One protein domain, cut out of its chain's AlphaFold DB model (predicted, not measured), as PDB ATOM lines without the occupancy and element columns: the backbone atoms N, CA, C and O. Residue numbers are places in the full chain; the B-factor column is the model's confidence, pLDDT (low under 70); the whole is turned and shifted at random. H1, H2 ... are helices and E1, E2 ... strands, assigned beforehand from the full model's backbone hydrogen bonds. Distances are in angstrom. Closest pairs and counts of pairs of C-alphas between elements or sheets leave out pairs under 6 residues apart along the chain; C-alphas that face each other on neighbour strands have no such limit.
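This is residues 551 to 714 of the 1279 residues of an uncharacterized protein of Candidatus Omnitrophica bacterium (UniProt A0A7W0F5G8). With little regular structure, 65 of 164 printed residues in named elements, the domain is a sandwich of two sheets crossed at 48 degrees, E6-E2-E1-E10-E11 and E4-E3-E8-E9, with the pair E5-E7 beside E6. It is mostly strand, its sheets antiparallel. It is compact, radius of gyration of the C-alphas 14.5 A, spanning 37 by 36 by 31 A.

E1, residues 551-555, and E2, 564-569, form a hairpin, N 567 and O 553 being 2.7 A apart. H1, 686-691, is on E1's sheet, with 1 of 2 O i to N i+4 pairs within hydrogen-bond range. H2, 706-709, is too short for one and only grazes both sandwich sheets.

E1 begins at C-alpha 551, (93.438, 143.323, 87.027). E3 is residues 583-589, E4 594-596, E5 599-601, E6 611-616, E7 625-627, E8 634-641, 20.6 A long, E9 646-651, E10 675-678, E11 710-713, ending at (89.094, 142.694, 72.620).

The printed part has no cut. E2 to E3, E9 to E10 and H1 to H2 are long links. Low-confidence residues include 558 to 562.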
ATOM      1  N   ILE A 551      93.115 143.988  88.288       93.12
ATOM      2  CA  ILE A 551      93.438 143.323  87.027       93.12
ATOM      3  C   ILE A 551      92.951 144.239  85.909       93.12
ATOM      4  O   ILE A 551      91.743 144.423  85.753       93.12
ATOM      5  N   SER A 552      93.865 144.814  85.136       92.12
ATOM      6  CA  SER A 552      93.521 145.683  84.007       92.12
ATOM      7  C   SER A 552      93.321 144.901  82.722       92.12
ATOM      8  O   SER A 552      92.351 145.148  82.017       92.12
ATOM      9  N   GLU A 553      94.159 143.908  82.429       92.75
ATOM     10  CA  GLU A 553      94.036 143.118  81.202       92.75
ATOM     11  C   GLU A 553      94.477 141.662  81.422       92.75
ATOM     12  O   GLU A 553      95.402 141.368  82.176       92.75
ATOM     13  N   ALA A 554      93.830 140.703  80.761       92.44
ATOM     14  CA  ALA A 554      94.315 139.325  80.708       92.44
ATOM     15  C   ALA A 554      94.236 138.749  79.290       92.44
ATOM     16  O   ALA A 554      93.199 138.801  78.627       92.44
ATOM     17  N   CYS A 555      95.322 138.118  78.840       89.50
ATOM     18  CA  CYS A 555      95.409 137.475  77.532       89.50
ATOM     19  C   CYS A 555      95.883 136.021  77.660       89.50
ATOM     20  O   CYS A 555      96.945 135.731  78.210       89.50
ATOM     21  N   VAL A 556      95.109 135.093  77.089       82.44
ATOM     22  CA  VAL A 556      95.388 133.641  77.108       82.44
ATOM     23  C   VAL A 556      96.165 133.147  75.876       82.44
ATOM     24  O   VAL A 556      96.189 131.948  75.599       82.44
ATOM     25  N   GLY A 557      96.786 134.057  75.119       78.19
ATOM     26  CA  GLY A 557      97.655 133.742  73.983       78.19
ATOM     27  C   GLY A 557      97.633 134.844  72.925       78.19
ATOM     28  O   GLY A 557      96.588 135.029  72.318       78.19
ATOM     29  N   THR A 558      98.747 135.527  72.653       64.88
ATOM     30  CA  THR A 558      98.801 136.681  71.730       64.88
ATOM     31  C   THR A 558      98.941 136.287  70.247       64.88
ATOM     32  O   THR A 558      98.038 136.532  69.451       64.88
ATOM     33  N   ASP A 559     100.042 135.638  69.848       63.78
ATOM     34  CA  ASP A 559     100.339 135.166  68.474       63.78
ATOM     35  C   ASP A 559     100.713 133.661  68.409       63.78
ATOM     36  O   ASP A 559     101.084 133.122  67.362       63.78
ATOM     37  N   GLY A 560     100.550 132.958  69.535       63.22
ATOM     38  CA  GLY A 560     100.742 131.521  69.718       63.22
ATOM     39  C   GLY A 560     100.411 131.104  71.156       63.22
ATOM     40  O   GLY A 560     100.368 131.941  72.053       63.22
ATOM     41  N   ALA A 561     100.197 129.808  71.409       60.69
ATOM     42  CA  ALA A 561      99.750 129.278  72.712       60.69
ATOM     43  C   ALA A 561     100.771 129.407  73.872       60.69
ATOM     44  O   ALA A 561     100.651 128.704  74.867       60.69
ATOM     45  N   GLY A 562     101.820 130.222  73.726       67.62
ATOM     46  CA  GLY A 562     102.876 130.386  74.725       67.62
ATOM     47  C   GLY A 562     103.232 131.821  75.091       67.62
ATOM     48  O   GLY A 562     104.165 131.976  75.869       67.62
ATOM     49  N   ASN A 563     102.518 132.815  74.554       84.31
ATOM     50  CA  ASN A 563     102.680 134.231  74.884       84.31
ATOM     51  C   ASN A 563     101.400 134.716  75.588       84.31
ATOM     52  O   ASN A 563     100.407 134.993  74.923       84.31
ATOM     53  N   GLU A 564     101.388 134.731  76.919       89.75
ATOM     54  CA  GLU A 564     100.184 134.905  77.754       89.75
ATOM     55  C   GLU A 564     100.493 135.855  78.919       89.75
ATOM     56  O   GLU A 564     101.596 135.788  79.469       89.75
ATOM     57  N   PHE A 565      99.546 136.704  79.328       92.50
ATOM     58  CA  PHE A 565      99.775 137.667  80.408       92.50
ATOM     59  C   PHE A 565      98.537 137.978  81.254       92.50
ATOM     60  O   PHE A 565      97.397 137.789  80.828       92.50
ATOM     61  N   VAL A 566      98.816 138.473  82.456       94.25
ATOM     62  CA  VAL A 566      97.902 139.187  83.345       94.25
ATOM     63  C   VAL A 566      98.565 140.518  83.662       94.25
ATOM     64  O   VAL A 566      99.710 140.556  84.113       94.25
ATOM     65  N   GLU A 567      97.848 141.592  83.407       94.25
ATOM     66  CA  GLU A 567      98.246 142.954  83.688       94.25
ATOM     67  C   GLU A 567      97.469 143.472  84.890       94.25
ATOM     68  O   GLU A 567      96.282 143.178  85.066       94.25
ATOM     69  N   LEU A 568      98.180 144.203  85.736       94.31
ATOM     70  CA  LEU A 568      97.647 144.844  86.917       94.31
ATOM     71  C   LEU A 568      97.722 146.356  86.740       94.31
ATOM     72  O   LEU A 568      98.692 146.864  86.181       94.31
ATOM     73  N   TYR A 569      96.747 147.054  87.300       91.06
ATOM     74  CA  TYR A 569      96.706 148.501  87.394       91.06
ATOM     75  C   TYR A 569      96.612 148.921  88.858       91.06
ATOM     76  O   TYR A 569      95.853 148.342  89.646       91.06
ATOM     77  N   ASN A 570      97.404 149.926  89.215       87.75
ATOM     78  CA  ASN A 570      97.374 150.568  90.516       87.75
ATOM     79  C   ASN A 570      96.529 151.847  90.430       87.75
ATOM     80  O   ASN A 570      97.017 152.858  89.926       87.75
ATOM     81  N   PRO A 571      95.279 151.835  90.930       77.25
ATOM     82  CA  PRO A 571      94.432 153.023  90.937       77.25
ATOM     83  C   PRO A 571      94.820 154.028  92.033       77.25
ATOM     84  O   PRO A 571      94.144 155.041  92.176       77.25
ATOM     85  N   THR A 572      95.834 153.734  92.851       72.50
ATOM     86  CA  THR A 572      96.260 154.587  93.961       72.50
ATOM     87  C   THR A 572      97.366 155.550  93.536       72.50
ATOM     88  O   THR A 572      98.102 155.301  92.579       72.50
ATOM     89  N   GLU A 573      97.519 156.617  94.315       69.81
ATOM     90  CA  GLU A 573      98.579 157.618  94.142       69.81
ATOM     91  C   GLU A 573      99.919 157.215  94.770       69.81
ATOM     92  O   GLU A 573     100.859 158.004  94.825       69.81
ATOM     93  N   GLN A 574     100.029 155.993  95.297       73.50
ATOM     94  CA  GLN A 574     101.271 155.485  95.868       73.50
ATOM     95  C   GLN A 574     101.739 154.256  95.119       73.50
ATOM     96  O   GLN A 574     100.948 153.394  94.752       73.50
ATOM     97  N   ASP A 575     103.049 154.144  94.952       80.50
ATOM     98  CA  ASP A 575     103.677 152.922  94.475       80.50
ATOM     99  C   ASP A 575     103.318 151.739  95.388       80.50
ATOM    100  O   ASP A 575     103.531 151.772  96.603       80.50
ATOM    101  N   ILE A 576     102.827 150.651  94.796       84.69
ATOM    102  CA  ILE A 576     102.515 149.419  95.521       84.69
ATOM    103  C   ILE A 576     103.681 148.453  95.372       84.69
ATOM    104  O   ILE A 576     104.096 148.115  94.263       84.69
ATOM    105  N   THR A 577     104.197 147.967  96.500       87.44
ATOM    106  CA  THR A 577     105.227 146.923  96.502       87.44
ATOM    107  C   THR A 577     104.587 145.535  96.565       87.44
ATOM    108  O   THR A 577     103.875 145.216  97.518       87.44
ATOM    109  N   ILE A 578     104.874 144.690  95.577       88.69
ATOM    110  CA  ILE A 578     104.396 143.308  95.476       88.69
ATOM    111  C   ILE A 578     105.562 142.313  95.416       88.69
ATOM    112  O   ILE A 578     106.528 142.497  94.677       88.69
ATOM    113  N   ASP A 579     105.471 141.240  96.202       88.12
ATOM    114  CA  ASP A 579     106.444 140.147  96.242       88.12
ATOM    115  C   ASP A 579     105.786 138.799  96.607       88.12
ATOM    116  O   ASP A 579     104.564 138.677  96.701       88.12
ATOM    117  N   THR A 580     106.588 137.741  96.800       84.56
ATOM    118  CA  THR A 580     106.082 136.396  97.149       84.56
ATOM    119  C   THR A 580     105.320 136.315  98.478       84.56
ATOM    120  O   THR A 580     104.581 135.353  98.690       84.56
ATOM    121  N   GLY A 581     105.559 137.253  99.391       82.56
ATOM    122  CA  GLY A 581     104.918 137.368 100.695       82.56
ATOM    123  C   GLY A 581     103.698 138.284 100.699       82.56
ATOM    124  O   GLY A 581     102.859 138.107 101.572       82.56
ATOM    125  N   THR A 582     103.560 139.207  99.743       82.81
ATOM    126  CA  THR A 582     102.457 140.188  99.711       82.81
ATOM    127  C   THR A 582     101.455 139.983  98.574       82.81
ATOM    128  O   THR A 582     100.361 140.537  98.645       82.81
ATOM    129  N   PHE A 583     101.769 139.166  97.560       91.12
ATOM    130  CA  PHE A 583     100.910 138.954  96.392       91.12
ATOM    131  C   PHE A 583     100.912 137.500  95.897       91.12
ATOM    132  O   PHE A 583     101.952 136.840  95.801       91.12
ATOM    133  N   LYS A 584      99.737 137.000  95.496       92.12
ATOM    134  CA  LYS A 584      99.560 135.678  94.877       92.12
ATOM    135  C   LYS A 584      98.638 135.762  93.658       92.12
ATOM    136  O   LYS A 584      97.512 136.241  93.744       92.12
ATOM    137  N   LEU A 585      99.078 135.167  92.546       94.19
ATOM    138  CA  LEU A 585      98.275 134.977  91.333       94.19
ATOM    139  C   LEU A 585      97.702 133.555  91.278       94.19
ATOM    140  O   LEU A 585      98.437 132.567  91.392       94.19
ATOM    141  N   LYS A 586      96.397 133.426  91.040       94.38
ATOM    142  CA  LYS A 586      95.704 132.140  90.895       94.38
ATOM    143  C   LYS A 586      94.884 132.130  89.608       94.38
ATOM    144  O   LYS A 586      94.232 133.107  89.263       94.38
ATOM    145  N   LEU A 587      94.896 131.000  88.906       93.19
ATOM    146  CA  LEU A 587      94.087 130.790  87.706       93.19
ATOM    147  C   LEU A 587      92.935 129.839  87.993       93.19
ATOM    148  O   LEU A 587      93.089 128.881  88.756       93.19
ATOM    149  N   VAL A 588      91.805 130.069  87.332       93.56
ATOM    150  CA  VAL A 588      90.601 129.246  87.456       93.56
ATOM    151  C   VAL A 588      90.287 128.597  86.114       93.56
ATOM    152  O   VAL A 588      90.215 129.267  85.085       93.56
ATOM    153  N   ASN A 589      90.110 127.278  86.100       91.06
ATOM    154  CA  ASN A 589      89.737 126.543  84.889       91.06
ATOM    155  C   ASN A 589      88.209 126.475  84.693       91.06
ATOM    156  O   ASN A 589      87.429 126.833  85.574       91.06
ATOM    157  N   SER A 590      87.764 125.950  83.547       88.88
ATOM    158  CA  SER A 590      86.333 125.788  83.221       88.88
ATOM    159  C   SER A 590      85.541 124.910  84.200       88.88
ATOM    160  O   SER A 590      84.316 124.959  84.213       88.88
ATOM    161  N   SER A 591      86.223 124.095  85.008       91.12
ATOM    162  CA  SER A 591      85.628 123.218  86.022       91.12
ATOM    163  C   SER A 591      85.685 123.820  87.435       91.12
ATOM    164  O   SER A 591      85.503 123.085  88.402       91.12
ATOM    165  N   ASN A 592      85.943 125.130  87.573       90.88
ATOM    166  CA  ASN A 592      86.131 125.853  88.844       90.88
ATOM    167  C   ASN A 592      87.358 125.438  89.673       90.88
ATOM    168  O   ASN A 592      87.492 125.852  90.825       90.88
ATOM    169  N   GLY A 593      88.274 124.650  89.110       92.94
ATOM    170  CA  GLY A 593      89.529 124.319  89.774       92.94
ATOM    171  C   GLY A 593      90.450 125.536  89.826       92.94
ATOM    172  O   GLY A 593      90.738 126.121  88.783       92.94
ATOM    173  N   ILE A 594      90.915 125.884  91.027       94.00
ATOM    174  CA  ILE A 594      91.849 126.987  91.282       94.00
ATOM    175  C   ILE A 594      93.275 126.430  91.321       94.00
ATOM    176  O   ILE A 594      93.535 125.409  91.956       94.00
ATOM    177  N   THR A 595      94.212 127.084  90.642       92.06
ATOM    178  CA  THR A 595      95.638 126.738  90.664       92.06
ATOM    179  C   THR A 595      96.464 127.988  90.932       92.06
ATOM    180  O   THR A 595      96.468 128.908  90.118       92.06
ATOM    181  N   ALA A 596      97.185 128.014  92.055       90.81
ATOM    182  CA  ALA A 596      98.136 129.078  92.359       90.81
ATOM    183  C   ALA A 596      99.363 128.989  91.442       90.81
ATOM    184  O   ALA A 596      99.891 127.899  91.190       90.81
ATOM    185  N   LYS A 597      99.819 130.134  90.943       90.56
ATOM    186  CA  LYS A 597     101.010 130.247  90.105       90.56
ATOM    187  C   LYS A 597     102.193 130.697  90.946       90.56
ATOM    188  O   LYS A 597     102.058 131.524  91.838       90.56
ATOM    189  N   GLN A 598     103.359 130.129  90.653       91.00
ATOM    190  CA  GLN A 598     104.614 130.621  91.214       91.00
ATOM    191  C   GLN A 598     105.108 131.753  90.320       91.00
ATOM    192  O   GLN A 598     105.166 131.569  89.102       91.00
ATOM    193  N   ILE A 599     105.430 132.897  90.918       92.56
ATOM    194  CA  ILE A 599     105.883 134.100  90.218       92.56
ATOM    195  C   ILE A 599     107.395 134.234  90.403       92.56
ATOM    196  O   ILE A 599     107.919 134.074  91.502       92.56
ATOM    197  N   THR A 600     108.095 134.506  89.308       92.62
ATOM    198  CA  THR A 600     109.502 134.899  89.280       92.62
ATOM    199  C   THR A 600     109.557 136.400  89.027       92.62
ATOM    200  O   THR A 600     109.180 136.854  87.948       92.62
ATOM    201  N   TRP A 601     109.982 137.158  90.032       93.00
ATOM    202  CA  TRP A 601     109.958 138.620  90.029       93.00
ATOM    203  C   TRP A 601     111.176 139.215  89.313       93.00
ATOM    204  O   TRP A 601     112.305 138.779  89.546       93.00
ATOM    205  N   THR A 602     110.947 140.223  88.466       92.56
ATOM    206  CA  THR A 602     112.002 141.067  87.867       92.56
ATOM    207  C   THR A 602     111.882 142.506  88.370       92.56
ATOM    208  O   THR A 602     112.899 143.134  88.659       92.56
ATOM    209  N   ASN A 603     110.652 142.991  88.550       92.50
ATOM    210  CA  ASN A 603     110.315 144.194  89.303       92.50
ATOM    211  C   ASN A 603     109.392 143.833  90.487       92.50
ATOM    212  O   ASN A 603     108.778 142.768  90.482       92.50
ATOM    213  N   HIS A 604     109.327 144.697  91.498       93.62
ATOM    214  CA  HIS A 604     108.468 144.547  92.682       93.62
ATOM    215  C   HIS A 604     107.548 145.753  92.887       93.62
ATOM    216  O   HIS A 604     106.768 145.764  93.828       93.62
ATOM    217  N   THR A 605     107.640 146.774  92.036       92.00
ATOM    218  CA  THR A 605     106.888 148.018  92.191       92.00
ATOM    219  C   THR A 605     105.847 148.140  91.091       92.00
ATOM    220  O   THR A 605     106.204 148.116  89.913       92.00
ATOM    221  N   VAL A 606     104.584 148.301  91.483       91.38
ATOM    222  CA  VAL A 606     103.500 148.781  90.621       91.38
ATOM    223  C   VAL A 606     103.419 150.300  90.815       91.38
ATOM    224  O   VAL A 606     103.021 150.725  91.903       91.38
ATOM    225  N   PRO A 607     103.829 151.122  89.832       86.75
ATOM    226  CA  PRO A 607     103.847 152.576  89.993       86.75
ATOM    227  C   PRO A 607     102.455 153.146  90.297       86.75
ATOM    228  O   PRO A 607     101.458 152.561  89.867       86.75
ATOM    229  N   SER A 608     102.370 154.262  91.024       82.06
ATOM    230  CA  SER A 608     101.124 155.032  91.195       82.06
ATOM    231  C   SER A 608     100.483 155.351  89.841       82.06
ATOM    232  O   SER A 608     101.195 155.772  88.926       82.06
ATOM    233  N   ARG A 609      99.166 155.146  89.691       78.69
ATOM    234  CA  ARG A 609      98.451 155.307  88.401       78.69
ATOM    235  C   ARG A 609      99.122 154.561  87.231       78.69
ATOM    236  O   ARG A 609      99.035 154.966  86.070       78.69
ATOM    237  N   GLY A 610      99.840 153.487  87.550       86.25
ATOM    238  CA  GLY A 610     100.702 152.752  86.638       86.25
ATOM    239  C   GLY A 610     100.356 151.272  86.553       86.25
ATOM    240  O   GLY A 610      99.473 150.755  87.244       86.25
ATOM    241  N   TYR A 611     101.081 150.582  85.677       92.44
ATOM    242  CA  TYR A 611     100.790 149.207  85.278       92.44
ATOM    243  C   TYR A 611     101.860 148.233  85.766       92.44
ATOM    244  O   TYR A 611     103.004 148.611  86.015       92.44
ATOM    245  N   PHE A 612     101.510 146.954  85.870       94.81
ATOM    246  CA  PHE A 612     102.464 145.885  86.146       94.81
ATOM    247  C   PHE A 612     102.110 144.620  85.375       94.81
ATOM    248  O   PHE A 612     101.018 144.066  85.518       94.81
ATOM    249  N   LEU A 613     103.057 144.125  84.582       94.75
ATOM    250  CA  LEU A 613     102.816 143.037  83.643       94.75
ATOM    251  C   LEU A 613     103.389 141.712  84.148       94.75
ATOM    252  O   LEU A 613     104.605 141.556  84.277       94.75
ATOM    253  N   ILE A 614     102.533 140.711  84.344       94.38
ATOM    254  CA  ILE A 614     102.943 139.347  84.688       94.38
ATOM    255  C   ILE A 614     102.682 138.433  83.491       94.38
ATOM    256  O   ILE A 614     101.534 138.171  83.142       94.38
ATOM    257  N   GLY A 615     103.732 137.900  82.865       90.56
ATOM    258  CA  GLY A 615     103.584 137.167  81.605       90.56
ATOM    259  C   GLY A 615     104.551 136.007  81.400       90.56
ATOM    260  O   GLY A 615     105.581 135.888  82.058       90.56
ATOM    261  N   ALA A 616     104.224 135.135  80.451       84.44
ATOM    262  CA  ALA A 616     105.092 134.063  79.971       84.44
ATOM    263  C   ALA A 616     105.237 134.150  78.446       84.44
ATOM    264  O   ALA A 616     104.265 134.438  77.754       84.44
ATOM    265  N   GLY A 617     106.443 133.883  77.930       80.12
ATOM    266  CA  GLY A 617     106.756 133.955  76.497       80.12
ATOM    267  C   GLY A 617     107.411 135.273  76.063       80.12
ATOM    268  O   GLY A 617     107.998 135.983  76.875       80.12
ATOM    269  N   ASN A 618     107.353 135.578  74.766       83.12
ATOM    270  CA  ASN A 618     107.910 136.796  74.168       83.12
ATOM    271  C   ASN A 618     106.824 137.883  74.065       83.12
ATOM    272  O   ASN A 618     106.188 138.019  73.021       83.12
ATOM    273  N   ILE A 619     106.616 138.647  75.140       85.00
ATOM    274  CA  ILE A 619     105.661 139.768  75.200       85.00
ATOM    275  C   ILE A 619     106.426 141.098  75.115       85.00
ATOM    276  O   ILE A 619     107.559 141.193  75.591       85.00
ATOM    277  N   SER A 620     105.832 142.100  74.463       85.69
ATOM    278  CA  SER A 620     106.378 143.456  74.340       85.69
ATOM    279  C   SER A 620     105.321 144.467  74.792       85.69
ATOM    280  O   SER A 620     104.254 144.459  74.180       85.69
ATOM    281  N   PRO A 621     105.608 145.347  75.769       89.88
ATOM    282  CA  PRO A 621     106.862 145.477  76.516       89.88
ATOM    283  C   PRO A 621     107.169 144.230  77.367       89.88
ATOM    284  O   PRO A 621     106.322 143.359  77.549       89.88
ATOM    285  N   ALA A 622     108.421 144.095  77.816       90.62
ATOM    286  CA  ALA A 622     108.848 142.913  78.565       90.62
ATOM    287  C   ALA A 622     108.097 142.819  79.912       90.62
ATOM    288  O   ALA A 622     108.004 143.839  80.597       90.62
ATOM    289  N   PRO A 623     107.598 141.633  80.317       93.69
ATOM    290  CA  PRO A 623     106.924 141.471  81.603       93.69
ATOM    291  C   PRO A 623     107.804 141.843  82.802       93.69
ATOM    292  O   PRO A 623     108.991 141.515  82.838       93.69
ATOM    293  N   ASP A 624     107.188 142.460  83.807       95.75
ATOM    294  CA  ASP A 624     107.787 142.793  85.102       95.75
ATOM    295  C   ASP A 624     107.984 141.553  85.986       95.75
ATOM    296  O   ASP A 624     108.873 141.501  86.841       95.75
ATOM    297  N   ALA A 625     107.176 140.516  85.767       94.00
ATOM    298  CA  ALA A 625     107.326 139.218  86.405       94.00
ATOM    299  C   ALA A 625     106.844 138.080  85.492       94.00
ATOM    300  O   ALA A 625     106.102 138.292  84.534       94.00
ATOM    301  N   ALA A 626     107.259 136.848  85.797       91.25
ATOM    302  CA  ALA A 626     106.904 135.665  85.014       91.25
ATOM    303  C   ALA A 626     106.257 134.564  85.859       91.25
ATOM    304  O   ALA A 626     106.757 134.229  86.931       91.25
ATOM    305  N   PHE A 627     105.178 133.944  85.369       89.88
ATOM    306  CA  PHE A 627     104.520 132.823  86.052       89.88
ATOM    307  C   PHE A 627     105.001 131.441  85.562       89.88
ATOM    308  O   PHE A 627     105.360 131.245  84.403       89.88
ATOM    309  N   SER A 628     104.980 130.442  86.452       78.25
ATOM    310  CA  SER A 628     105.641 129.133  86.279       78.25
ATOM    311  C   SER A 628     105.050 128.160  85.245       78.25
ATOM    312  O   SER A 628     105.654 127.115  84.993       78.25
ATOM    313  N   ALA A 629     103.881 128.442  84.661       74.12
ATOM    314  CA  ALA A 629     103.239 127.580  83.663       74.12
ATOM    315  C   ALA A 629     102.167 128.323  82.859       74.12
ATOM    316  O   ALA A 629     101.489 129.183  83.420       74.12
ATOM    317  N   GLN A 630     101.933 127.884  81.618       79.19
ATOM    318  CA  GLN A 630     100.955 128.466  80.690       79.19
ATOM    319  C   GLN A 630      99.528 128.598  81.276       79.19
ATOM    320  O   GLN A 630      99.133 127.868  82.197       79.19
ATOM    321  N   MET A 631      98.748 129.527  80.726       83.38
ATOM    322  CA  MET A 631      97.340 129.817  81.014       83.38
ATOM    323  C   MET A 631      96.376 128.953  80.181       83.38
ATOM    324  O   MET A 631      95.163 129.169  80.209       83.38
ATOM    325  N   THR A 632      96.866 127.919  79.492       77.56
ATOM    326  CA  THR A 632      96.040 126.976  78.719       77.56
ATOM    327  C   THR A 632      94.871 126.410  79.544       77.56
ATOM    328  O   THR A 632      95.065 125.815  80.603       77.56
ATOM    329  N   GLY A 633      93.640 126.561  79.042       79.75
ATOM    330  CA  GLY A 633      92.421 126.081  79.714       79.75
ATOM    331  C   GLY A 633      91.893 126.990  80.833       79.75
ATOM    332  O   GLY A 633      90.910 126.640  81.490       79.75
ATOM    333  N   THR A 634      92.510 128.158  81.032       88.19
ATOM    334  CA  THR A 634      92.067 129.171  81.997       88.19
ATOM    335  C   THR A 634      90.804 129.873  81.508       88.19
ATOM    336  O   THR A 634      90.619 130.146  80.316       88.19
ATOM    337  N   ARG A 635      89.906 130.123  82.456       91.00
ATOM    338  CA  ARG A 635      88.618 130.806  82.309       91.00
ATOM    339  C   ARG A 635      88.427 131.892  83.381       91.00
ATOM    340  O   ARG A 635      87.335 132.427  83.514       91.00
ATOM    341  N   GLY A 636      89.461 132.189  84.164       93.38
ATOM    342  CA  GLY A 636      89.441 133.286  85.118       93.38
ATOM    343  C   GLY A 636      90.761 133.474  85.854       93.38
ATOM    344  O   GLY A 636      91.586 132.554  85.916       93.38
ATOM    345  N   VAL A 637      90.938 134.663  86.414       94.75
ATOM    346  CA  VAL A 637      92.106 135.107  87.181       94.75
ATOM    347  C   VAL A 637      91.629 135.589  88.544       94.75
ATOM    348  O   VAL A 637      90.589 136.228  88.636       94.75
ATOM    349  N   ILE A 638      92.379 135.262  89.593       94.31
ATOM    350  CA  ILE A 638      92.197 135.796  90.943       94.31
ATOM    351  C   ILE A 638      93.559 136.305  91.408       94.31
ATOM    352  O   ILE A 638      94.549 135.564  91.328       94.31
ATOM    353  N   ILE A 639      93.593 137.519  91.940       92.19
ATOM    354  CA  ILE A 639      94.737 138.040  92.682       92.19
ATOM    355  C   ILE A 639      94.384 138.138  94.167       92.19
ATOM    356  O   ILE A 639      93.277 138.528  94.537       92.19
ATOM    357  N   THR A 640      95.305 137.704  95.024       88.06
ATOM    358  CA  THR A 640      95.154 137.778  96.483       88.06
ATOM    359  C   THR A 640      96.393 138.385  97.127       88.06
ATOM    360  O   THR A 640      97.471 138.356  96.528       88.06
ATOM    361  N   ASP A 641      96.267 138.870  98.357       83.06
ATOM    362  CA  ASP A 641      97.423 139.252  99.165       83.06
ATOM    363  C   ASP A 641      98.204 138.029  99.693       83.06
ATOM    364  O   ASP A 641      97.927 136.864  99.354       83.06
ATOM    365  N   GLY A 642      99.195 138.302 100.543       78.38
ATOM    366  CA  GLY A 642      99.975 137.304 101.271       78.38
ATOM    367  C   GLY A 642      99.153 136.352 102.141       78.38
ATOM    368  O   GLY A 642      99.479 135.163 102.232       78.38
ATOM    369  N   GLU A 643      98.058 136.842 102.721       81.44
ATOM    370  CA  GLU A 643      97.157 136.119 103.627       81.44
ATOM    371  C   GLU A 643      95.978 135.441 102.901       81.44
ATOM    372  O   GLU A 643      95.137 134.813 103.538       81.44
ATOM    373  N   ASP A 644      95.968 135.473 101.563       82.56
ATOM    374  CA  ASP A 644      94.923 134.932 100.685       82.56
ATOM    375  C   ASP A 644      93.593 135.723 100.665       82.56
ATOM    376  O   ASP A 644      92.604 135.214 100.122       82.56
ATOM    377  N   TYR A 645      93.566 136.976 101.137       81.50
ATOM    378  CA  TYR A 645      92.439 137.885 100.892       81.50
ATOM    379  C   TYR A 645      92.371 138.266  99.413       81.50
ATOM    380  O   TYR A 645      93.374 138.629  98.805       81.50
ATOM    381  N   ILE A 646      91.181 138.159  98.819       85.38
ATOM    382  CA  ILE A 646      90.956 138.487  97.406       85.38
ATOM    383  C   ILE A 646      91.077 139.995  97.216       85.38
ATOM    384  O   ILE A 646      90.398 140.753  97.902       85.38
ATOM    385  N   LEU A 647      91.937 140.394  96.281       84.00
ATOM    386  CA  LEU A 647      92.145 141.793  95.905       84.00
ATOM    387  C   LEU A 647      91.296 142.163  94.703       84.00
ATOM    388  O   LEU A 647      90.710 143.234  94.693       84.00
ATOM    389  N   ASP A 648      91.226 141.252  93.736       89.69
ATOM    390  CA  ASP A 648      90.414 141.375  92.533       89.69
ATOM    391  C   ASP A 648      90.325 140.010  91.826       89.69
ATOM    392  O   ASP A 648      91.186 139.126  92.004       89.69
ATOM    393  N   LYS A 649      89.288 139.805  91.012       91.81
ATOM    394  CA  LYS A 649      89.159 138.623  90.153       91.81
ATOM    395  C   LYS A 649      88.301 138.910  88.926       91.81
ATOM    396  O   LYS A 649      87.313 139.629  88.971       91.81
ATOM    397  N   VAL A 650      88.623 138.227  87.835       93.50
ATOM    398  CA  VAL A 650      87.845 138.297  86.597       93.50
ATOM    399  C   VAL A 650      87.615 136.908  86.019       93.50
ATOM    400  O   VAL A 650      88.547 136.115  85.850       93.50
ATOM    401  N   GLY A 651      86.357 136.600  85.702       92.88
ATOM    402  CA  GLY A 651      85.929 135.329  85.122       92.88
ATOM    403  C   GLY A 651      85.283 135.504  83.749       92.88
ATOM    404  O   GLY A 651      84.411 136.352  83.566       92.88
ATOM    405  N   TRP A 652      85.652 134.645  82.794       92.12
ATOM    406  CA  TRP A 652      85.124 134.673  81.427       92.12
ATOM    407  C   TRP A 652      84.757 133.280  80.885       92.12
ATOM    408  O   TRP A 652      85.335 132.252  81.245       92.12
ATOM    409  N   GLY A 653      83.802 133.227  79.955       86.19
ATOM    410  CA  GLY A 653      83.314 132.002  79.305       86.19
ATOM    411  C   GLY A 653      81.798 131.830  79.415       86.19
ATOM    412  O   GLY A 653      81.135 132.581  80.109       86.19
ATOM    413  N   ALA A 654      81.230 130.841  78.721       85.00
ATOM    414  CA  ALA A 654      79.783 130.598  78.706       85.00
ATOM    415  C   ALA A 654      79.435 129.216  79.311       85.00
ATOM    416  O   ALA A 654      79.396 128.231  78.566       85.00
ATOM    417  N   PRO A 655      79.170 129.110  80.631       85.25
ATOM    418  CA  PRO A 655      79.259 130.165  81.650       85.25
ATOM    419  C   PRO A 655      80.688 130.355  82.192       85.25
ATOM    420  O   PRO A 655      81.521 129.447  82.111       85.25
ATOM    421  N   ALA A 656      80.960 131.527  82.765       88.56
ATOM    422  CA  ALA A 656      82.199 131.808  83.481       88.56
ATOM    423  C   ALA A 656      82.262 130.996  84.800       88.56
ATOM    424  O   ALA A 656      81.220 130.699  85.394       88.56
ATOM    425  N   PRO A 657      83.458 130.597  85.270       90.50
ATOM    426  CA  PRO A 657      83.606 129.825  86.500       90.50
ATOM    427  C   PRO A 657      83.303 130.691  87.733       90.50
ATOM    428  O   PRO A 657      83.987 131.680  87.968       90.50
ATOM    429  N   TYR A 658      82.322 130.296  88.554       90.00
ATOM    430  CA  TYR A 658      81.865 131.061  89.726       90.00
ATOM    431  C   TYR A 658      82.980 131.435  90.720       90.00
ATOM    432  O   TYR A 658      82.883 132.465  91.376       90.00
ATOM    433  N   ASN A 659      84.052 130.639  90.821       91.25
ATOM    434  CA  ASN A 659      85.192 130.962  91.690       91.25
ATOM    435  C   ASN A 659      85.974 132.205  91.226       91.25
ATOM    436  O   ASN A 659      86.640 132.826  92.047       91.25
ATOM    437  N   ALA A 660      85.895 132.570  89.944       88.88
ATOM    438  CA  ALA A 660      86.584 133.727  89.371       88.88
ATOM    439  C   ALA A 660      85.670 134.932  89.118       88.88
ATOM    440  O   ALA A 660      86.142 135.927  88.594       88.88
ATOM    441  N   VAL A 661      84.375 134.832  89.430       89.38
ATOM    442  CA  VAL A 661      83.385 135.858  89.075       89.38
ATOM    443  C   VAL A 661      83.084 136.769  90.262       89.38
ATOM    444  O   VAL A 661      82.818 136.278  91.364       89.38
ATOM    445  N   GLU A 662      83.083 138.076  90.020       83.38
ATOM    446  CA  GLU A 662      82.434 139.106  90.847       83.38
ATOM    447  C   GLU A 662      81.108 139.463  90.180       83.38
ATOM    448  O   GLU A 662      81.084 139.688  88.971       83.38
ATOM    449  N   GLY A 663      80.000 139.418  90.930       85.19
ATOM    450  CA  GLY A 663      78.663 139.637  90.373       85.19
ATOM    451  C   GLY A 663      78.349 138.671  89.226       85.19
ATOM    452  O   GLY A 663      78.156 137.468  89.445       85.19
ATOM    453  N   SER A 664      78.304 139.198  88.002       85.88
ATOM    454  CA  SER A 664      78.109 138.444  86.766       85.88
ATOM    455  C   SER A 664      79.418 138.323  85.975       85.88
ATOM    456  O   SER A 664      80.134 139.289  85.754       85.88
ATOM    457  N   GLY A 665      79.737 137.120  85.492       85.81
ATOM    458  CA  GLY A 665      80.942 136.898  84.686       85.81
ATOM    459  C   GLY A 665      80.791 137.379  83.244       85.81
ATOM    460  O   GLY A 665      79.679 137.462  82.711       85.81
ATOM    461  N   VAL A 666      81.912 137.602  82.554       89.50
ATOM    462  CA  VAL A 666      81.893 137.951  81.128       89.50
ATOM    463  C   VAL A 666      81.553 136.709  80.298       89.50
ATOM    464  O   VAL A 666      82.371 135.809  80.100       89.50
ATOM    465  N   ASN A 667      80.317 136.648  79.793       82.81
ATOM    466  CA  ASN A 667      79.749 135.474  79.114       82.81
ATOM    467  C   ASN A 667      80.236 135.276  77.659       82.81
ATOM    468  O   ASN A 667      79.451 135.010  76.749       82.81
ATOM    469  N   ALA A 668      81.542 135.385  77.429       83.88
ATOM    470  CA  ALA A 668      82.187 135.151  76.143       83.88
ATOM    471  C   ALA A 668      83.569 134.504  76.335       83.88
ATOM    472  O   ALA A 668      84.227 134.666  77.359       83.88
ATOM    473  N   ALA A 669      83.983 133.675  75.375       82.06
ATOM    474  CA  ALA A 669      85.230 132.929  75.461       82.06
ATOM    475  C   ALA A 669      86.374 133.671  74.762       82.06
ATOM    476  O   ALA A 669      86.231 134.015  73.599       82.06
ATOM    477  N   LEU A 670      87.523 133.800  75.437       86.31
ATOM    478  CA  LEU A 670      88.767 134.245  74.802       86.31
ATOM    479  C   LEU A 670      89.359 133.141  73.915       86.31
ATOM    480  O   LEU A 670      89.504 131.997  74.382       86.31
ATOM    481  N   SER A 671      89.688 133.496  72.672       83.25
ATOM    482  CA  SER A 671      90.490 132.722  71.716       83.25
ATOM    483  C   SER A 671      91.937 133.231  71.688       83.25
ATOM    484  O   SER A 671      92.255 134.266  72.265       83.25
ATOM    485  N   THR A 672      92.843 132.515  71.016       80.81
ATOM    486  CA  THR A 672      94.194 133.043  70.751       80.81
ATOM    487  C   THR A 672      94.095 134.324  69.919       80.81
ATOM    488  O   THR A 672      93.482 134.311  68.852       80.81
ATOM    489  N   GLY A 673      94.716 135.393  70.405       76.38
ATOM    490  CA  GLY A 673      94.670 136.751  69.876       76.38
ATOM    491  C   GLY A 673      93.726 137.675  70.643       76.38
ATOM    492  O   GLY A 673      93.805 138.879  70.434       76.38
ATOM    493  N   ASP A 674      92.866 137.139  71.515       88.31
ATOM    494  CA  ASP A 674      91.912 137.932  72.289       88.31
ATOM    495  C   ASP A 674      92.462 138.274  73.682       88.31
ATOM    496  O   ASP A 674      93.160 137.464  74.310       88.31
ATOM    497  N   SER A 675      92.068 139.431  74.204       90.69
ATOM    498  CA  SER A 675      92.249 139.812  75.605       90.69
ATOM    499  C   SER A 675      90.928 140.252  76.233       90.69
ATOM    500  O   SER A 675      89.934 140.510  75.549       90.69
ATOM    501  N   ILE A 676      90.891 140.258  77.560       92.25
ATOM    502  CA  ILE A 676      89.825 140.871  78.348       92.25
ATOM    503  C   ILE A 676      90.429 142.061  79.083       92.25
ATOM    504  O   ILE A 676      91.368 141.872  79.848       92.25
ATOM    505  N   GLU A 677      89.908 143.254  78.825       92.00
ATOM    506  CA  GLU A 677      90.431 144.527  79.323       92.00
ATOM    507  C   GLU A 677      89.370 145.219  80.188       92.00
ATOM    508  O   GLU A 677      88.170 145.174  79.887       92.00
ATOM    509  N   ARG A 678      89.805 145.807  81.299       92.50
ATOM    510  CA  ARG A 678      88.968 146.535  82.249       92.50
ATOM    511  C   ARG A 678      88.647 147.909  81.682       92.50
ATOM    512  O   ARG A 678      89.523 148.610  81.189       92.50
ATOM    513  N   LYS A 679      87.384 148.302  81.786       88.81
ATOM    514  CA  LYS A 679      86.887 149.606  81.355       88.81
ATOM    515  C   LYS A 679      87.431 150.724  82.237       88.81
ATOM    516  O   LYS A 679      87.737 150.499  83.407       88.81
ATOM    517  N   THR A 680      87.452 151.946  81.711       81.00
ATOM    518  CA  THR A 680      87.641 153.116  82.577       81.00
ATOM    519  C   THR A 680      86.329 153.619  83.163       81.00
ATOM    520  O   THR A 680      86.234 153.943  84.347       81.00
ATOM    521  N   ASP A 681      85.263 153.614  82.359       80.62
ATOM    522  CA  ASP A 681      83.943 154.077  82.767       80.62
ATOM    523  C   ASP A 681      82.818 153.159  82.251       80.62
ATOM    524  O   ASP A 681      83.042 152.148  81.589       80.62
ATOM    525  N   ALA A 682      81.566 153.482  82.597       81.94
ATOM    526  CA  ALA A 682      80.402 152.682  82.192       81.94
ATOM    527  C   ALA A 682      80.163 152.662  80.670       81.94
ATOM    528  O   ALA A 682      79.473 151.778  80.162       81.94
ATOM    529  N   SER A 683      80.643 153.683  79.963       81.62
ATOM    530  CA  SER A 683      80.444 153.909  78.535       81.62
ATOM    531  C   SER A 683      81.580 153.384  77.661       81.62
ATOM    532  O   SER A 683      81.372 153.248  76.452       81.62
ATOM    533  N   SER A 684      82.727 153.039  78.254       85.50
ATOM    534  CA  SER A 684      83.872 152.489  77.536       85.50
ATOM    535  C   SER A 684      83.508 151.212  76.777       85.50
ATOM    536  O   SER A 684      82.876 150.285  77.302       85.50
ATOM    537  N   THR A 685      83.935 151.152  75.518       84.56
ATOM    538  CA  THR A 685      83.819 149.979  74.649       84.56
ATOM    539  C   THR A 685      85.203 149.517  74.214       84.56
ATOM    540  O   THR A 685      86.179 150.261  74.292       84.56
ATOM    541  N   ALA A 686      85.303 148.296  73.685       82.38
ATOM    542  CA  ALA A 686      86.576 147.792  73.175       82.38
ATOM    543  C   ALA A 686      87.192 148.710  72.088       82.38
ATOM    544  O   ALA A 686      88.410 148.843  71.958       82.38
ATOM    545  N   GLU A 687      86.362 149.404  71.308       82.50
ATOM    546  CA  GLU A 687      86.814 150.373  70.307       82.50
ATOM    547  C   GLU A 687      87.306 151.695  70.911       82.50
ATOM    548  O   GLU A 687      88.247 152.289  70.378       82.50
ATOM    549  N   SER A 688      86.692 152.178  71.998       82.62
ATOM    550  CA  SER A 688      87.112 153.434  72.627       82.62
ATOM    551  C   SER A 688      88.437 153.287  73.374       82.62
ATOM    552  O   SER A 688      89.236 154.225  73.343       82.62
ATOM    553  N   MET A 689      88.713 152.098  73.919       81.00
ATOM    554  CA  MET A 689      89.942 151.776  74.661       81.00
ATOM    555  C   MET A 689      91.128 151.430  73.736       81.00
ATOM    556  O   MET A 689      92.257 151.837  73.983       81.00
ATOM    557  N   SER A 690      90.891 150.800  72.576       73.00
ATOM    558  CA  SER A 690      91.978 150.426  71.642       73.00
ATOM    559  C   SER A 690      92.553 151.585  70.803       73.00
ATOM    560  O   SER A 690      93.664 151.490  70.269       73.00
ATOM    561  N   GLY A 691      91.827 152.700  70.660       63.81
ATOM    562  CA  GLY A 691      92.258 153.836  69.830       63.81
ATOM    563  C   GLY A 691      91.377 155.089  69.866       63.81
ATOM    564  O   GLY A 691      91.583 155.982  69.040       63.81
ATOM    565  N   GLY A 692      90.389 155.146  70.764       68.44
ATOM    566  CA  GLY A 692      89.460 156.264  70.933       68.44
ATOM    567  C   GLY A 692      89.848 157.210  72.074       68.44
ATOM    568  O   GLY A 692      91.016 157.305  72.444       68.44
ATOM    569  N   GLY A 693      88.861 157.945  72.598       69.00
ATOM    570  CA  GLY A 693      89.056 158.928  73.673       69.00
ATOM    571  C   GLY A 693      89.456 158.322  75.020       69.00
ATOM    572  O   GLY A 693      90.067 159.022  75.818       69.00
ATOM    573  N   ASP A 694      89.186 157.030  75.221       75.69
ATOM    574  CA  ASP A 694      89.364 156.348  76.510       75.69
ATOM    575  C   ASP A 694      90.719 155.630  76.605       75.69
ATOM    576  O   ASP A 694      91.049 155.062  77.636       75.69
ATOM    577  N   LYS A 695      91.525 155.666  75.534       71.38
ATOM    578  CA  LYS A 695      92.820 154.975  75.435       71.38
ATOM    579  C   LYS A 695      93.838 155.377  76.521       71.38
ATOM    580  O   LYS A 695      94.763 154.619  76.786       71.38
ATOM    581  N   TYR A 696      93.719 156.587  77.062       67.75
ATOM    582  CA  TYR A 696      94.604 157.127  78.107       67.75
ATOM    583  C   TYR A 696      93.801 157.607  79.321       67.75
ATOM    584  O   TYR A 696      94.185 158.580  79.965       67.75
ATOM    585  N   ALA A 697      92.607 157.043  79.508       66.75
ATOM    586  CA  ALA A 697      91.669 157.467  80.535       66.75
ATOM    587  C   ALA A 697      91.572 156.465  81.695       66.75
ATOM    588  O   ALA A 697      90.752 156.695  82.583       66.75
ATOM    589  N   GLY A 698      92.335 155.369  81.666       70.94
ATOM    590  CA  GLY A 698      92.539 154.455  82.792       70.94
ATOM    591  C   GLY A 698      91.829 153.116  82.720       70.94
ATOM    592  O   GLY A 698      91.071 152.815  81.803       70.94
ATOM    593  N   ASN A 699      92.069 152.300  83.747       81.50
ATOM    594  CA  ASN A 699      91.431 150.995  83.940       81.50
ATOM    595  C   ASN A 699      90.843 150.890  85.358       81.50
ATOM    596  O   ASN A 699      91.005 149.886  86.044       81.50
ATOM    597  N   MET A 700      90.196 151.954  85.843       80.94
ATOM    598  CA  MET A 700      89.781 152.068  87.250       80.94
ATOM    599  C   MET A 700      88.338 151.621  87.545       80.94
ATOM    600  O   MET A 700      87.878 151.726  88.685       80.94
ATOM    601  N   ARG A 701      87.585 151.144  86.544       83.38
ATOM    602  CA  ARG A 701      86.197 150.708  86.746       83.38
ATOM    603  C   ARG A 701      86.154 149.387  87.515       83.38
ATOM    604  O   ARG A 701      86.496 148.344  86.966       83.38
ATOM    605  N   ASP A 702      85.672 149.430  88.752       82.12
ATOM    606  CA  ASP A 702      85.423 148.252  89.587       82.12
ATOM    607  C   ASP A 702      84.081 148.399  90.324       82.12
ATOM    608  O   ASP A 702      83.944 149.166  91.284       82.12
ATOM    609  N   THR A 703      83.047 147.720  89.825       81.31
ATOM    610  CA  THR A 703      81.697 147.707  90.406       81.31
ATOM    611  C   THR A 703      81.396 146.408  91.152       81.31
ATOM    612  O   THR A 703      80.273 146.234  91.635       81.31
ATOM    613  N   ASN A 704      82.392 145.525  91.316       79.69
ATOM    614  CA  ASN A 704      82.227 144.130  91.725       79.69
ATOM    615  C   ASN A 704      81.267 143.333  90.807       79.69
ATOM    616  O   ASN A 704      80.614 142.387  91.268       79.69
ATOM    617  N   ASP A 705      81.148 143.700  89.525       85.81
ATOM    618  CA  ASP A 705      80.437 142.921  88.504       85.81
ATOM    619  C   ASP A 705      81.273 142.871  87.218       85.81
ATOM    620  O   ASP A 705      81.315 143.822  86.433       85.81
ATOM    621  N   ASN A 706      81.918 141.727  86.959       91.19
ATOM    622  CA  ASN A 706      82.860 141.609  85.844       91.19
ATOM    623  C   ASN A 706      82.227 141.927  84.474       91.19
ATOM    624  O   ASN A 706      82.940 142.329  83.556       91.19
ATOM    625  N   SER A 707      80.913 141.741  84.304       88.88
ATOM    626  CA  SER A 707      80.211 142.036  83.048       88.88
ATOM    627  C   SER A 707      80.027 143.534  82.781       88.88
ATOM    628  O   SER A 707      79.969 143.956  81.621       88.88
ATOM    629  N   GLU A 708      79.991 144.335  83.841       88.19
ATOM    630  CA  GLU A 708      79.952 145.793  83.774       88.19
ATOM    631  C   GLU A 708      81.364 146.379  83.683       88.19
ATOM    632  O   GLU A 708      81.555 147.391  83.007       88.19
ATOM    633  N   ASP A 709      82.353 145.699  84.268       88.56
ATOM    634  CA  ASP A 709      83.713 146.217  84.451       88.56
ATOM    635  C   ASP A 709      84.679 145.860  83.316       88.56
ATOM    636  O   ASP A 709      85.630 146.598  83.087       88.56
ATOM    637  N   PHE A 710      84.442 144.781  82.563       92.56
ATOM    638  CA  PHE A 710      85.366 144.308  81.525       92.56
ATOM    639  C   PHE A 710      84.737 144.238  80.128       92.56
ATOM    640  O   PHE A 710      83.536 144.010  79.954       92.56
ATOM    641  N   ALA A 711      85.572 144.387  79.101       89.88
ATOM    642  CA  ALA A 711      85.239 144.160  77.699       89.88
ATOM    643  C   ALA A 711      86.249 143.197  77.053       89.88
ATOM    644  O   ALA A 711      87.424 143.176  77.404       89.88
ATOM    645  N   ILE A 712      85.800 142.380  76.094       89.38
ATOM    646  CA  ILE A 712      86.693 141.491  75.335       89.38
ATOM    647  C   ILE A 712      87.143 142.185  74.051       89.38
ATOM    648  O   ILE A 712      86.309 142.589  73.237       89.38
ATOM    649  N   HIS A 713      88.454 142.230  73.841       85.19
ATOM    650  CA  HIS A 713      89.094 142.694  72.620       85.19
ATOM    651  C   HIS A 713      89.407 141.495  71.730       85.19
ATOM    652  O   HIS A 713      90.127 140.581  72.122       85.19
ATOM    653  N   THR A 714      88.845 141.480  70.518       83.56
ATOM    654  CA  THR A 714      89.096 140.387  69.565       83.56
ATOM    655  C   THR A 714      90.292 140.700  68.674       83.56
ATOM    656  O   THR A 714      90.297 141.715  67.978       83.56
TER     657      THR A 714